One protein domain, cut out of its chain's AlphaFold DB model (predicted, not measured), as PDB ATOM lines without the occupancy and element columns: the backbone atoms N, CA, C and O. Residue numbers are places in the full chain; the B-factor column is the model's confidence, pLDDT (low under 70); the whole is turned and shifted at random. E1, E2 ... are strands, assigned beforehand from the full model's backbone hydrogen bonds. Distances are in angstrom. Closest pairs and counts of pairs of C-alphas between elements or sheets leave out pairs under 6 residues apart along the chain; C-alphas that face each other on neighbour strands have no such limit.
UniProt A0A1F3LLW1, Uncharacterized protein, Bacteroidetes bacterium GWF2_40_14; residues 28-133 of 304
ATOM      1  N   LEU A  28      39.043  59.915 -17.203       91.62
ATOM      2  CA  LEU A  28      39.321  58.684 -17.946       91.62
ATOM      3  C   LEU A  28      39.872  57.550 -17.065       91.62
ATOM      4  O   LEU A  28      39.896  56.405 -17.516       91.62
ATOM      5  N   THR A  29      40.291  57.820 -15.822       91.38
ATOM      6  CA  THR A  29      40.682  56.752 -14.885       91.38
ATOM      7  C   THR A  29      39.496  56.097 -14.182       91.38
ATOM      8  O   THR A  29      39.648  54.999 -13.649       91.38
ATOM      9  N   TYR A  30      38.316  56.711 -14.221       92.50
ATOM     10  CA  TYR A  30      37.108  56.138 -13.638       92.50
ATOM     11  C   TYR A  30      36.544  54.981 -14.457       92.50
ATOM     12  O   TYR A  30      36.883  54.794 -15.628       92.50
ATOM     13  N   LYS A  31      35.646  54.215 -13.828       93.00
ATOM     14  CA  LYS A  31      34.926  53.113 -14.470       93.00
ATOM     15  C   LYS A  31      33.744  53.628 -15.278       93.00
ATOM     16  O   LYS A  31      32.733  54.044 -14.709       93.00
ATOM     17  N   TRP A  32      33.849  53.542 -16.598       93.50
ATOM     18  CA  TRP A  32      32.774  53.870 -17.530       93.50
ATOM     19  C   TRP A  32      32.268  52.619 -18.232       93.50
ATOM     20  O   TRP A  32      33.053  51.765 -18.645       93.50
ATOM     21  N   GLY A  33      30.955  52.523 -18.405       91.94
ATOM     22  CA  GLY A  33      30.334  51.390 -19.071       91.94
ATOM     23  C   GLY A  33      28.812  51.447 -19.073       91.94
ATOM     24  O   GLY A  33      28.226  52.476 -18.740       91.94
ATOM     25  N   ASN A  34      28.170  50.349 -19.463       87.81
ATOM     26  CA  ASN A  34      26.711  50.195 -19.482       87.81
ATOM     27  C   ASN A  34      26.354  48.789 -18.973       87.81
ATOM     28  O   ASN A  34      27.079  47.842 -19.269       87.81
ATOM     29  N   ASP A  35      25.255  48.634 -18.226       72.94
ATOM     30  CA  ASP A  35      24.707  47.325 -17.818       72.94
ATOM     31  C   ASP A  35      25.734  46.340 -17.228       72.94
ATOM     32  O   ASP A  35      25.776  45.174 -17.613       72.94
ATOM     33  N   SER A  36      26.587  46.802 -16.308       72.88
ATOM     34  CA  SER A  36      27.707  46.062 -15.681       72.88
ATOM     35  C   SER A  36      28.933  45.768 -16.557       72.88
ATOM     36  O   SER A  36      29.970  45.377 -16.022       72.88
ATOM     37  N   LEU A  37      28.875  46.020 -17.867       86.00
ATOM     38  CA  LEU A  37      30.050  45.939 -18.729       86.00
ATOM     39  C   LEU A  37      30.913  47.186 -18.537       86.00
ATOM     40  O   LEU A  37      30.535  48.271 -18.979       86.00
ATOM     41  N   VAL A  38      32.082  47.022 -17.921       89.31
ATOM     42  CA  VAL A  38      33.121  48.056 -17.888       89.31
ATOM     43  C   VAL A  38      33.780  48.124 -19.264       89.31
ATOM     44  O   VAL A  38      34.175  47.106 -19.825       89.31
ATOM     45  N   VAL A  39      33.859  49.329 -19.818       90.88
ATOM     46  CA  VAL A  39      34.463  49.601 -21.128       90.88
ATOM     47  C   VAL A  39      35.742  50.413 -20.972       90.88
ATOM     48  O   VAL A  39      36.695  50.203 -21.716       90.88
ATOM     49  N   ILE A  40      35.783  51.316 -19.992       92.25
ATOM     50  CA  ILE A  40      36.974  52.095 -19.656       92.25
ATOM     51  C   ILE A  40      37.201  52.016 -18.153       92.25
ATOM     52  O   ILE A  40      36.267  52.253 -17.391       92.25
ATOM     53  N   GLU A  41      38.430  51.729 -17.735       92.44
ATOM     54  CA  GLU A  41      38.876  51.910 -16.354       92.44
ATOM     55  C   GLU A  41      40.377  52.204 -16.293       92.44
ATOM     56  O   GLU A  41      41.157  51.723 -17.114       92.44
ATOM     57  N   ASN A  42      40.803  53.007 -15.314       91.06
ATOM     58  CA  ASN A  42      42.210  53.331 -15.058       91.06
ATOM     59  C   ASN A  42      42.979  53.896 -16.275       91.06
ATOM     60  O   ASN A  42      44.198  53.757 -16.350       91.06
ATOM     61  N   GLY A  43      42.289  54.538 -17.227       90.25
ATOM     62  CA  GLY A  43      42.886  55.058 -18.462       90.25
ATOM     63  C   GLY A  43      43.059  54.014 -19.572       90.25
ATOM     64  O   GLY A  43      43.717  54.288 -20.577       90.25
ATOM     65  N   PHE A  44      42.472  52.828 -19.420       91.75
ATOM     66  CA  PHE A  44      42.510  51.747 -20.399       91.75
ATOM     67  C   PHE A  44      41.120  51.463 -20.957       91.75
ATOM     68  O   PHE A  44      40.121  51.584 -20.255       91.75
ATOM     69  N   PHE A  45      41.074  51.053 -22.219       91.56
ATOM     70  CA  PHE A  45      39.889  50.535 -22.883       91.56
ATOM     71  C   PHE A  45      39.899  49.004 -22.825       91.56
ATOM     72  O   PHE A  45      40.913  48.382 -23.154       91.56
ATOM     73  N   HIS A  46      38.779  48.403 -22.431       89.81
ATOM     74  CA  HIS A  46      38.592  46.955 -22.428       89.81
ATOM     75  C   HIS A  46      38.357  46.459 -23.855       89.81
ATOM     76  O   HIS A  46      37.336  46.750 -24.483       89.81
ATOM     77  N   SER A  47      39.313  45.699 -24.380       84.69
ATOM     78  CA  SER A  47      39.270  45.129 -25.720       84.69
ATOM     79  C   SER A  47      39.324  43.607 -25.657       84.69
ATOM     80  O   SER A  47      40.222  43.031 -25.047       84.69
ATOM     81  N   LYS A  48      38.417  42.926 -26.365       78.56
ATOM     82  CA  LYS A  48      38.386  41.455 -26.383       78.56
ATOM     83  C   LYS A  48      39.550  40.878 -27.181       78.56
ATOM     84  O   LYS A  48      39.750  41.270 -28.317       78.56
ATOM     85  N   THR A  49      40.290  39.939 -26.614       67.94
ATOM     86  CA  THR A  49      41.684  39.677 -27.014       67.94
ATOM     87  C   THR A  49      41.916  38.743 -28.177       67.94
ATOM     88  O   THR A  49      42.902  38.923 -28.880       67.94
ATOM     89  N   HIS A  50      41.076  37.728 -28.344       65.69
ATOM     90  CA  HIS A  50      41.265  36.738 -29.393       65.69
ATOM     91  C   HIS A  50      39.953  36.054 -29.738       65.69
ATOM     92  O   HIS A  50      39.059  35.923 -28.898       65.69
ATOM     93  N   TYR A  51      39.830  35.617 -30.986       66.31
ATOM     94  CA  TYR A  51      38.673  34.852 -31.418       66.31
ATOM     95  C   TYR A  51      38.818  33.372 -31.033       66.31
ATOM     96  O   TYR A  51      39.720  32.690 -31.513       66.31
ATOM     97  N   ASP A  52      37.923  32.869 -30.183       71.06
ATOM     98  CA  ASP A  52      37.831  31.451 -29.842       71.06
ATOM     99  C   ASP A  52      36.958  30.734 -30.875       71.06
ATOM    100  O   ASP A  52      35.741  30.938 -30.930       71.06
ATOM    101  N   SER A  53      37.587  29.895 -31.697       68.44
ATOM    102  CA  SER A  53      36.919  29.118 -32.742       68.44
ATOM    103  C   SER A  53      36.116  27.930 -32.209       68.44
ATOM    104  O   SER A  53      35.201  27.475 -32.889       68.44
ATOM    105  N   ILE A  54      36.411  27.443 -31.000       77.38
ATOM    106  CA  ILE A  54      35.657  26.365 -30.345       77.38
ATOM    107  C   ILE A  54      34.370  26.938 -29.746       77.38
ATOM    108  O   ILE A  54      33.300  26.347 -29.879       77.38
ATOM    109  N   LEU A  55      34.459  28.108 -29.109       74.19
ATOM    110  CA  LEU A  55      33.315  28.819 -28.523       74.19
ATOM    111  C   LEU A  55      32.599  29.757 -29.507       74.19
ATOM    112  O   LEU A  55      31.599  30.376 -29.141       74.19
ATOM    113  N   ASN A  56      33.119  29.883 -30.724       65.38
ATOM    114  CA  ASN A  56      32.629  30.746 -31.791       65.38
ATOM    115  C   ASN A  56      32.433  32.226 -31.366       65.38
ATOM    116  O   ASN A  56      31.470  32.876 -31.781       65.38
ATOM    117  N   LYS A  57      33.322  32.791 -30.531       63.84
ATOM    118  CA  LYS A  57      33.205  34.176 -30.013       63.84
ATOM    119  C   LYS A  57      34.558  34.812 -29.673       63.84
ATOM    120  O   LYS A  57      35.516  34.114 -29.378       63.84
ATOM    121  N   MET A  58      34.624  36.147 -29.624       66.44
ATOM    122  CA  MET A  58      35.781  36.856 -29.052       66.44
ATOM    123  C   MET A  58      35.857  36.619 -27.533       66.44
ATOM    124  O   MET A  58      34.860  36.831 -26.834       66.44
ATOM    125  N   VAL A  59      37.022  36.215 -27.024       68.69
ATOM    126  CA  VAL A  59      37.285  35.925 -25.606       68.69
ATOM    127  C   VAL A  59      38.586  36.563 -25.110       68.69
ATOM    128  O   VAL A  59      39.406  37.066 -25.883       68.69
ATOM    129  N   GLY A  60      38.740  36.558 -23.783       67.50
ATOM    130  CA  GLY A  60      39.804  37.239 -23.050       67.50
ATOM    131  C   GLY A  60      39.640  38.757 -23.093       67.50
ATOM    132  O   GLY A  60      39.133  39.307 -24.068       67.50
ATOM    133  N   ASP A  61      40.038  39.432 -22.026       74.19
ATOM    134  CA  ASP A  61      39.987  40.888 -21.907       74.19
ATOM    135  C   ASP A  61      41.421  41.435 -21.892       74.19
ATOM    136  O   ASP A  61      42.271  40.920 -21.165       74.19
ATOM    137  N   THR A  62      41.729  42.413 -22.745       80.44
ATOM    138  CA  THR A  62      42.993  43.161 -22.719       80.44
ATOM    139  C   THR A  62      42.673  44.620 -22.544       80.44
ATOM    140  O   THR A  62      41.947  45.228 -23.329       80.44
ATOM    141  N   LEU A  63      43.316  45.186 -21.536       87.06
ATOM    142  CA  LEU A  63      43.336  46.606 -21.279       87.06
ATOM    143  C   LEU A  63      44.328  47.266 -22.236       87.06
ATOM    144  O   LEU A  63      45.539  47.065 -22.128       87.06
ATOM    145  N   ILE A  64      43.818  48.058 -23.177       89.88
ATOM    146  CA  ILE A  64      44.643  48.827 -24.112       89.88
ATOM    147  C   ILE A  64      44.640  50.299 -23.676       89.88
ATOM    148  O   ILE A  64      43.560  50.875 -23.543       89.88
ATOM    149  N   PRO A  65      45.808  50.934 -23.437       91.62
ATOM    150  CA  PRO A  65      45.860  52.322 -22.987       91.62
ATOM    151  C   PRO A  65      45.154  53.269 -23.959       91.62
ATOM    152  O   PRO A  65      45.434  53.260 -25.162       91.62
ATOM    153  N   ILE A  66      44.296  54.134 -23.425       92.31
ATOM    154  CA  ILE A  66      43.689  55.226 -24.184       92.31
ATOM    155  C   ILE A  66      44.708  56.358 -24.266       92.31
ATOM    156  O   ILE A  66      45.330  56.725 -23.270       92.31
ATOM    157  N   LYS A  67      44.875  56.946 -25.454       92.31
ATOM    158  CA  LYS A  67      45.668  58.173 -25.599       92.31
ATOM    159  C   LYS A  67      44.734  59.347 -25.828       92.31
ATOM    160  O   LYS A  67      43.966  59.330 -26.786       92.31
ATOM    161  N   ARG A  68      44.822  60.374 -24.987       91.50
ATOM    162  CA  ARG A  68      44.123  61.640 -25.202       91.50
ATOM    163  C   ARG A  68      45.039  62.628 -25.919       91.50
ATOM    164  O   ARG A  68      46.190  62.803 -25.531       91.50
ATOM    165  N   ILE A  69      44.512  63.281 -26.947       89.31
ATOM    166  CA  ILE A  69      45.128  64.447 -27.584       89.31
ATOM    167  C   ILE A  69      44.051  65.524 -27.631       89.31
ATOM    168  O   ILE A  69      43.082  65.401 -28.375       89.31
ATOM    169  N   ASP A  70      44.198  66.548 -26.792       86.69
ATOM    170  CA  ASP A  70      43.224  67.629 -26.631       86.69
ATOM    171  C   ASP A  70      41.803  67.100 -26.343       86.69
ATOM    172  O   ASP A  70      41.571  66.520 -25.276       86.69
ATOM    173  N   SER A  71      40.870  67.283 -27.284       87.81
ATOM    174  CA  SER A  71      39.464  66.848 -27.237       87.81
ATOM    175  C   SER A  71      39.202  65.511 -27.942       87.81
ATOM    176  O   SER A  71      38.048  65.137 -28.173       87.81
ATOM    177  N   MET A  72      40.263  64.784 -28.301       92.25
ATOM    178  CA  MET A  72      40.188  63.492 -28.973       92.25
ATOM    179  C   MET A  72      40.734  62.360 -28.105       92.25
ATOM    180  O   MET A  72      41.738  62.517 -27.410       92.25
ATOM    181  N   LEU A  73      40.100  61.192 -28.211       93.56
ATOM    182  CA  LEU A  73      40.626  59.918 -27.734       93.56
ATOM    183  C   LEU A  73      41.077  59.084 -28.925       93.56
ATOM    184  O   LEU A  73      40.358  58.951 -29.915       93.56
ATOM    185  N   ILE A  74      42.254  58.489 -28.803       93.56
ATOM    186  CA  ILE A  74      42.733  57.428 -29.676       93.56
ATOM    187  C   ILE A  74      42.465  56.118 -28.943       93.56
ATOM    188  O   ILE A  74      43.098  55.828 -27.923       93.56
ATOM    189  N   ILE A  75      41.512  55.354 -29.463       91.69
ATOM    190  CA  ILE A  75      41.059  54.085 -28.900       91.69
ATOM    191  C   ILE A  75      41.533  52.978 -29.828       91.69
ATOM    192  O   ILE A  75      41.410  53.079 -31.045       91.69
ATOM    193  N   THR A  76      42.103  51.926 -29.254       90.06
ATOM    194  CA  THR A  76      42.512  50.738 -30.000       90.06
ATOM    195  C   THR A  76      41.749  49.540 -29.472       90.06
ATOM    196  O   THR A  76      41.626  49.373 -28.261       90.06
ATOM    197  N   GLN A  77      41.245  48.722 -30.388       88.38
ATOM    198  CA  GLN A  77      40.486  47.517 -30.096       88.38
ATOM    199  C   GLN A  77      40.923  46.370 -31.003       88.38
ATOM    200  O   GLN A  77      41.424  46.571 -32.108       88.38
ATOM    201  N   ILE A  78      40.711  45.155 -30.528       85.94
ATOM    202  CA  ILE A  78      40.935  43.913 -31.248       85.94
ATOM    203  C   ILE A  78      39.574  43.460 -31.779       85.94
ATOM    204  O   ILE A  78      38.609  43.306 -31.029       85.94
ATOM    205  N   VAL A  79      39.488  43.280 -33.093       85.00
ATOM    206  CA  VAL A  79      38.245  42.978 -33.808       85.00
ATOM    207  C   VAL A  79      38.426  41.710 -34.627       85.00
ATOM    208  O   VAL A  79      39.480  41.487 -35.223       85.00
ATOM    209  N   ALA A  80      37.390  40.875 -34.665       83.19
ATOM    210  CA  ALA A  80      37.387  39.676 -35.487       83.19
ATOM    211  C   ALA A  80      37.409  40.032 -36.982       83.19
ATOM    212  O   ALA A  80      36.650  40.877 -37.455       83.19
ATOM    213  N   LYS A  81      38.244  39.329 -37.741       85.50
ATOM    214  CA  LYS A  81      38.294  39.356 -39.201       85.50
ATOM    215  C   LYS A  81      37.684  38.065 -39.727       85.50
ATOM    216  O   LYS A  81      38.022  36.989 -39.244       85.50
ATOM    217  N   GLY A  82      36.812  38.164 -40.723       86.56
ATOM    218  CA  GLY A  82      36.054  37.025 -41.229       86.56
ATOM    219  C   GLY A  82      35.293  37.337 -42.505       86.56
ATOM    220  O   GLY A  82      35.525  38.370 -43.139       86.56
ATOM    221  N   LYS A  83      34.376  36.445 -42.870       90.00
ATOM    222  CA  LYS A  83      33.481  36.599 -44.019       90.00
ATOM    223  C   LYS A  83      32.032  36.544 -43.567       90.00
ATOM    224  O   LYS A  83      31.699  35.803 -42.653       90.00
ATOM    225  N   TRP A  84      31.179  37.328 -44.210       89.44
ATOM    226  CA  TRP A  84      29.736  37.173 -44.078       89.44
ATOM    227  C   TRP A  84      29.262  36.155 -45.105       89.44
ATOM    228  O   TRP A  84      29.605  36.275 -46.282       89.44
ATOM    229  N   GLU A  85      28.483  35.176 -44.667       93.06
ATOM    230  CA  GLU A  85      27.847  34.194 -45.542       93.06
ATOM    231  C   GLU A  85      26.337  34.204 -45.306       93.06
ATOM    232  O   GLU A  85      25.867  34.471 -44.196       93.06
ATOM    233  N   LEU A  86      25.574  33.953 -46.369       91.38
ATOM    234  CA  LEU A  86      24.122  33.851 -46.312       91.38
ATOM    235  C   LEU A  86      23.748  32.378 -46.126       91.38
ATOM    236  O   LEU A  86      23.966  31.573 -47.030       91.38
ATOM    237  N   ILE A  87      23.198  32.031 -44.963       89.44
ATOM    238  CA  ILE A  87      22.726  30.678 -44.642       89.44
ATOM    239  C   ILE A  87      21.291  30.800 -44.143       89.44
ATOM    240  O   ILE A  87      21.034  31.534 -43.189       89.44
ATOM    241  N   ASP A  88      20.359  30.106 -44.799       87.88
ATOM    242  CA  ASP A  88      18.923  30.147 -44.491       87.88
ATOM    243  C   ASP A  88      18.388  31.588 -44.340       87.88
ATOM    244  O   ASP A  88      17.823  31.954 -43.305       87.88
ATOM    245  N   ASP A  89      18.658  32.432 -45.345       87.75
ATOM    246  CA  ASP A  89      18.289  33.858 -45.418       87.75
ATOM    247  C   ASP A  89      18.822  34.749 -44.280       87.75
ATOM    248  O   ASP A  89      18.422  35.906 -44.124       87.75
ATOM    249  N   ARG A  90      19.780  34.250 -43.493       80.69
ATOM    250  CA  ARG A  90      20.447  35.006 -42.432       80.69
ATOM    251  C   ARG A  90      21.899  35.268 -42.797       80.69
ATOM    252  O   ARG A  90      22.634  34.365 -43.184       80.69
ATOM    253  N   HIS A  91      22.316  36.524 -42.649       83.31
ATOM    254  CA  HIS A  91      23.722  36.897 -42.742       83.31
ATOM    255  C   HIS A  91      24.422  36.461 -41.457       83.31
ATOM    256  O   HIS A  91      24.174  37.020 -40.387       83.31
ATOM    257  N   ILE A  92      25.288  35.460 -41.563       87.19
ATOM    258  CA  ILE A  92      26.076  34.940 -40.450       87.19
ATOM    259  C   ILE A  92      27.535  35.319 -40.692       87.19
ATOM    260  O   ILE A  92      28.080  35.113 -41.777       87.19
ATOM    261  N   PHE A  93      28.167  35.918 -39.685       83.44
ATOM    262  CA  PHE A  93      29.587  36.240 -39.738       83.44
ATOM    263  C   PHE A  93      30.414  35.024 -39.320       83.44
ATOM    264  O   PHE A  93      30.261  34.525 -38.206       83.44
ATOM    265  N   PHE A  94      31.311  34.596 -40.206       82.88
ATOM    266  CA  PHE A  94      32.299  33.539 -40.016       82.88
ATOM    267  C   PHE A  94      33.687  34.153 -39.798       82.88
ATOM    268  O   PHE A  94      34.420  34.430 -40.754       82.88
ATOM    269  N   PRO A  95      34.049  34.429 -38.544       80.06
ATOM    270  CA  PRO A  95      35.381  34.894 -38.169       80.06
ATOM    271  C   PRO A  95      36.456  33.829 -38.423       80.06
ATOM    272  O   PRO A  95      36.271  32.643 -38.172       80.06
ATOM    273  N   SER A  96      37.606  34.279 -38.918       81.94
ATOM    274  CA  SER A  96      38.768  33.462 -39.286       81.94
ATOM    275  C   SER A  96      40.045  33.842 -38.531       81.94
ATOM    276  O   SER A  96      40.966  33.037 -38.443       81.94
ATOM    277  N   SER A  97      40.139  35.080 -38.045       80.56
ATOM    278  CA  SER A  97      41.275  35.604 -37.276       80.56
ATOM    279  C   SER A  97      40.855  36.881 -36.538       80.56
ATOM    280  O   SER A  97      39.686  37.265 -36.584       80.56
ATOM    281  N   ASP A  98      41.793  37.584 -35.912       81.31
ATOM    282  CA  ASP A  98      41.597  38.926 -35.361       81.31
ATOM    283  C   ASP A  98      42.550  39.953 -36.002       81.31
ATOM    284  O   ASP A  98      43.404  39.626 -36.832       81.31
ATOM    285  N   THR A  99      42.314  41.231 -35.705       85.19
ATOM    286  CA  THR A  99      43.172  42.360 -36.078       85.19
ATOM    287  C   THR A  99      43.032  43.484 -35.059       85.19
ATOM    288  O   THR A  99      41.995  43.619 -34.413       85.19
ATOM    289  N   LEU A 100      44.053  44.335 -34.958       87.25
ATOM    290  CA  LEU A 100      43.968  45.598 -34.230       87.25
ATOM    291  C   LEU A 100      43.375  46.684 -35.131       87.25
ATOM    292  O   LEU A 100      43.794  46.841 -36.279       87.25
ATOM    293  N   ILE A 101      42.417  47.433 -34.596       88.69
ATOM    294  CA  ILE A 101      41.847  48.631 -35.207       88.69
ATOM    295  C   ILE A 101      42.053  49.782 -34.231       88.69
ATOM    296  O   ILE A 101      41.729  49.668 -33.049       88.69
ATOM    297  N   THR A 102      42.600  50.884 -34.733       91.25
ATOM    298  CA  THR A 102      42.794  52.114 -33.968       91.25
ATOM    299  C   THR A 102      41.951  53.209 -34.593       91.25
ATOM    300  O   THR A 102      42.144  53.542 -35.761       91.25
ATOM    301  N   ASP A 103      41.077  53.802 -33.791       90.75
ATOM    302  CA  ASP A 103      40.217  54.908 -34.188       90.75
ATOM    303  C   ASP A 103      40.490  56.154 -33.351       90.75
ATOM    304  O   ASP A 103      41.004  56.100 -32.232       90.75
ATOM    305  N   THR A 104      40.157  57.312 -33.917       92.12
ATOM    306  CA  THR A 104      40.232  58.604 -33.230       92.12
ATOM    307  C   THR A 104      38.850  59.224 -33.178       92.12
ATOM    308  O   THR A 104      38.266  59.520 -34.225       92.12
ATOM    309  N   VAL A 105      38.355  59.437 -31.964       93.69
ATOM    310  CA  VAL A 105      37.009  59.940 -31.685       93.69
ATOM    311  C   VAL A 105      37.087  61.235 -30.893       93.69
ATOM    312  O   VAL A 105      37.979  61.416 -30.066       93.69
ATOM    313  N   LEU A 106      36.150  62.143 -31.143       92.38
ATOM    314  CA  LEU A 106      35.922  63.280 -30.258       92.38
ATOM    315  C   LEU A 106      35.232  62.770 -28.993       92.38
ATOM    316  O   LEU A 106      34.406  61.860 -29.070       92.38
ATOM    317  N   PHE A 107      35.536  63.366 -27.841       91.88
ATOM    318  CA  PHE A 107      34.872  63.002 -26.593       91.88
ATOM    319  C   PHE A 107      34.376  64.222 -25.817       91.88
ATOM    320  O   PHE A 107      34.946  65.311 -25.902       91.88
ATOM    321  N   LYS A 108      33.306  64.032 -25.040       90.44
ATOM    322  CA  LYS A 108      32.820  65.014 -24.063       90.44
ATOM    323  C   LYS A 108      32.328  64.307 -22.807       90.44
ATOM    324  O   LYS A 108      31.623  63.307 -22.902       90.44
ATOM    325  N   PHE A 109      32.622  64.873 -21.640       90.31
ATOM    326  CA  PHE A 109      31.965  64.490 -20.391       90.31
ATOM    327  C   PHE A 109      30.847  65.481 -20.073       90.31
ATOM    328  O   PHE A 109      31.077  66.695 -20.033       90.31
ATOM    329  N   ARG A 110      29.629  64.975 -19.879       89.50
ATOM    330  CA  ARG A 110      28.430  65.794 -19.671       89.50
ATOM    331  C   ARG A 110      27.499  65.150 -18.651       89.50
ATOM    332  O   ARG A 110      27.456  63.926 -18.531       89.50
ATOM    333  N   ASN A 111      26.755  65.982 -17.931       87.00
ATOM    334  CA  ASN A 111      25.636  65.525 -17.121       87.00
ATOM    335  C   ASN A 111      24.362  65.573 -17.969       87.00
ATOM    336  O   ASN A 111      23.936  66.645 -18.403       87.00
ATOM    337  N   LEU A 112      23.782  64.406 -18.227       85.75
ATOM    338  CA  LEU A 112      22.496  64.263 -18.896       85.75
ATOM    339  C   LEU A 112      21.834  62.994 -18.376       85.75
ATOM    340  O   LEU A 112      22.222  61.889 -18.751       85.75
ATOM    341  N   PHE A 113      20.873  63.158 -17.467       83.06
ATOM    342  CA  PHE A 113      20.354  62.058 -16.652       83.06
ATOM    343  C   PHE A 113      21.500  61.301 -15.954       83.06
ATOM    344  O   PHE A 113      21.606  60.090 -16.066       83.06
ATOM    345  N   GLY A 114      22.427  62.028 -15.321       85.75
ATOM    346  CA  GLY A 114      23.629  61.462 -14.702       85.75
ATOM    347  C   GLY A 114      24.904  61.652 -15.527       85.75
ATOM    348  O   GLY A 114      24.888  62.157 -16.652       85.75
ATOM    349  N   SER A 115      26.034  61.263 -14.935       89.38
ATOM    350  CA  SER A 115      27.367  61.449 -15.512       89.38
ATOM    351  C   SER A 115      27.609  60.524 -16.699       89.38
ATOM    352  O   SER A 115      27.577  59.299 -16.553       89.38
ATOM    353  N   LYS A 116      27.894  61.112 -17.864       90.81
ATOM    354  CA  LYS A 116      28.091  60.386 -19.122       90.81
ATOM    355  C   LYS A 116      29.356  60.827 -19.855       90.81
ATOM    356  O   LYS A 116      29.670  62.018 -19.931       90.81
ATOM    357  N   LEU A 117      30.055  59.849 -20.426       92.56
ATOM    358  CA  LEU A 117      31.111  60.028 -21.419       92.56
ATOM    359  C   LEU A 117      30.505  59.803 -22.801       92.56
ATOM    360  O   LEU A 117      30.061  58.701 -23.101       92.56
ATOM    361  N   PHE A 118      30.515  60.831 -23.638       91.06
ATOM    362  CA  PHE A 118      30.048  60.779 -25.016       91.06
ATOM    363  C   PHE A 118      31.220  60.655 -25.977       91.06
ATOM    364  O   PHE A 118      32.196  61.397 -25.852       91.06
ATOM    365  N   LEU A 119      31.087  59.765 -26.957       91.38
ATOM    366  CA  LEU A 119      31.991  59.614 -28.088       91.38
ATOM    367  C   LEU A 119      31.288  60.051 -29.374       91.38
ATOM    368  O   LEU A 119      30.155  59.651 -29.652       91.38
ATOM    369  N   PHE A 120      31.992  60.842 -30.176       87.00
ATOM    370  CA  PHE A 120      31.526  61.339 -31.464       87.00
ATOM    371  C   PHE A 120      32.552  61.023 -32.547       87.00
ATOM    372  O   PHE A 120      33.763  60.968 -32.299       87.00
ATOM    373  N   ASN A 121      32.084  60.862 -33.779       84.88
ATOM    374  CA  ASN A 121      32.985  60.773 -34.917       84.88
ATOM    375  C   ASN A 121      33.610  62.148 -35.222       84.88
ATOM    376  O   ASN A 121      33.246  63.174 -34.648       84.88
ATOM    377  N   LYS A 122      34.545  62.193 -36.174       81.50
ATOM    378  CA  LYS A 122      35.236  63.439 -36.558       81.50
ATOM    379  C   LYS A 122      34.314  64.523 -37.136       81.50
ATOM    380  O   LYS A 122      34.717  65.679 -37.178       81.50
ATOM    381  N   LYS A 123      33.105  64.166 -37.586       78.75
ATOM    382  CA  LYS A 123      32.079  65.106 -38.066       78.75
ATOM    383  C   LYS A 123      31.193  65.644 -36.933       78.75
ATOM    384  O   LYS A 123      30.344  66.490 -37.189       78.75
ATOM    385  N   GLY A 124      31.391  65.176 -35.697       73.31
ATOM    386  CA  GLY A 124      30.572  65.535 -34.538       73.31
ATOM    387  C   GLY A 124      29.273  64.735 -34.425       73.31
ATOM    388  O   GLY A 124      28.426  65.074 -33.603       73.31
ATOM    389  N   GLU A 125      29.099  63.682 -35.225       78.44
ATOM    390  CA  GLU A 125      27.937  62.797 -35.125       78.44
ATOM    391  C   GLU A 125      28.132  61.836 -33.950       78.44
ATOM    392  O   GLU A 125      29.239  61.344 -33.702       78.44
ATOM    393  N   TYR A 126      27.054  61.598 -33.208       79.31
ATOM    394  CA  TYR A 126      27.058  60.724 -32.044       79.31
ATOM    395  C   TYR A 126      27.383  59.280 -32.444       79.31
ATOM    396  O   TYR A 126      26.808  58.749 -33.389       79.31
ATOM    397  N   LEU A 127      28.301  58.652 -31.707       81.25
ATOM    398  CA  LEU A 127      28.612  57.230 -31.859       81.25
ATOM    399  C   LEU A 127      28.045  56.429 -30.693       81.25
ATOM    400  O   LEU A 127      27.281  55.489 -30.889       81.25
ATOM    401  N   GLN A 128      28.457  56.785 -29.475       88.94
ATOM    402  CA  GLN A 128      28.134  56.015 -28.281       88.94
ATOM    403  C   GLN A 128      28.300  56.855 -27.014       88.94
ATOM    404  O   GLN A 128      29.057  57.828 -27.004       88.94
ATOM    405  N   PHE A 129      27.628  56.468 -25.930       91.00
ATOM    406  CA  PHE A 129      27.922  56.972 -24.593       91.00
ATOM    407  C   PHE A 129      28.135  55.842 -23.585       91.00
ATOM    408  O   PHE A 129      27.665  54.714 -23.762       91.00
ATOM    409  N   TYR A 130      28.815  56.189 -22.497       91.88
ATOM    410  CA  TYR A 130      29.031  55.327 -21.344       91.88
ATOM    411  C   TYR A 130      28.617  56.045 -20.067       91.88
ATOM    412  O   TYR A 130      28.876  57.239 -19.903       91.88
ATOM    413  N   THR A 131      27.981  55.307 -19.165       91.44
ATOM    414  CA  THR A 131      27.615  55.792 -17.832       91.44
ATOM    415  C   THR A 131      28.774  55.609 -16.864       91.44
ATOM    416  O   THR A 131      29.589  54.694 -17.011       91.44
ATOM    417  N   LEU A 132      28.862  56.487 -15.872       91.50
ATOM    418  CA  LEU A 132      29.784  56.303 -14.760       91.50
ATOM    419  C   LEU A 132      29.266  55.172 -13.856       91.50
ATOM    420  O   LEU A 132      28.185  55.285 -13.280       91.50
ATOM    421  N   LEU A 133      30.038  54.094 -13.719       89.31
ATOM    422  CA  LEU A 133      29.632  52.897 -12.969       89.31
ATOM    423  C   LEU A 133      29.961  52.967 -11.471       89.31
ATOM    424  O   LEU A 133      29.504  52.132 -10.692       89.31
TER     425      LEU A 133
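AT A GLANCE: This is residues 28 to 133 of the 304 residues of an uncharacterized protein of Bacteroidetes bacterium GWF2_40_14 (UniProt A0A1F3LLW1). One long antiparallel sheet is folded back on itself: the shorter strands E1, E2, E8 and E9 make a curved wall at one end, and two long hairpins, E3 with E4 and E6 with E7, run away from it side by side. The hairpin of E6 and E7 reaches farther and turns sharply on the way to its tip. The printed part has 106 residues with no named helix and nine named strands, E1 to E9 along the chain, in the sheet order E4 E3 E2 E1 E9 E8 E7 E6 E5, of class all strand. It is only just loose, close to compact, with a radius of gyration of the C-alphas of 15.8 A, and elongated, spanning 45 by 27 by 26 A.

IN THESE COORDINATES: The longest strand by residues is E7, residues 90 to 111, 40.0 A from first to last C-alpha. E6, residues 72 to 87, is 40.3 A long, and E5 is residues 67 to 69. E3, residues 44 to 52, measures 22.9 A and E4, residues 57 to 65, 23.2 A. E1 is residues 32 to 34, beginning at C-alpha 32 (32.774, 53.870, -17.530), and E2 is residues 37 to 41. E8 is residues 115 to 120, and E9, residues 126 to 132, ends at C-alpha 132 (29.784, 56.303, -14.760).

HOW THE PARTS SIT: The strongly twisted sheet is a folded sheet, one sheet bent back into two leaves that face each other: E4 E3 E2 E1 E9 E8 face E6 E5, with E7 as the hinge. E1 to E4 and E5 to E9 are meanders, each strand the antiparallel neighbour of the one before. E7 bends by 109 degrees at residue 97 and pairs with E6 over residues 90 to 106 and with E8 over 106 to 111. N 81 and O 97 of the hairpin E6 and E7 are within hydrogen-bond range at 2.8 A, as are N 118 and O 108 of E8 and E7 at 2.8 A. E9 and E1 are antiparallel, with N 33 and O 131 2.9 A apart. In the hairpin E3 and E4, N 47 and O 62 are 2.9 A apart. Between the leaves, E3 and E6 have 14 pairs of C-alphas within 8 A, the closest being those of Ser 47 and Gln 77, 5.1 A apart. E2 and E6 are apart.

THE WHOLE: The C-alphas farthest apart are those of Asp 70 and Asp 88, 48.1 A. The printed part has no cut, and the links between its named strands are tight. Mean pLDDT of the printed part is 85.4; residues 49 to 51, 53 and 56 to 60 are under 70.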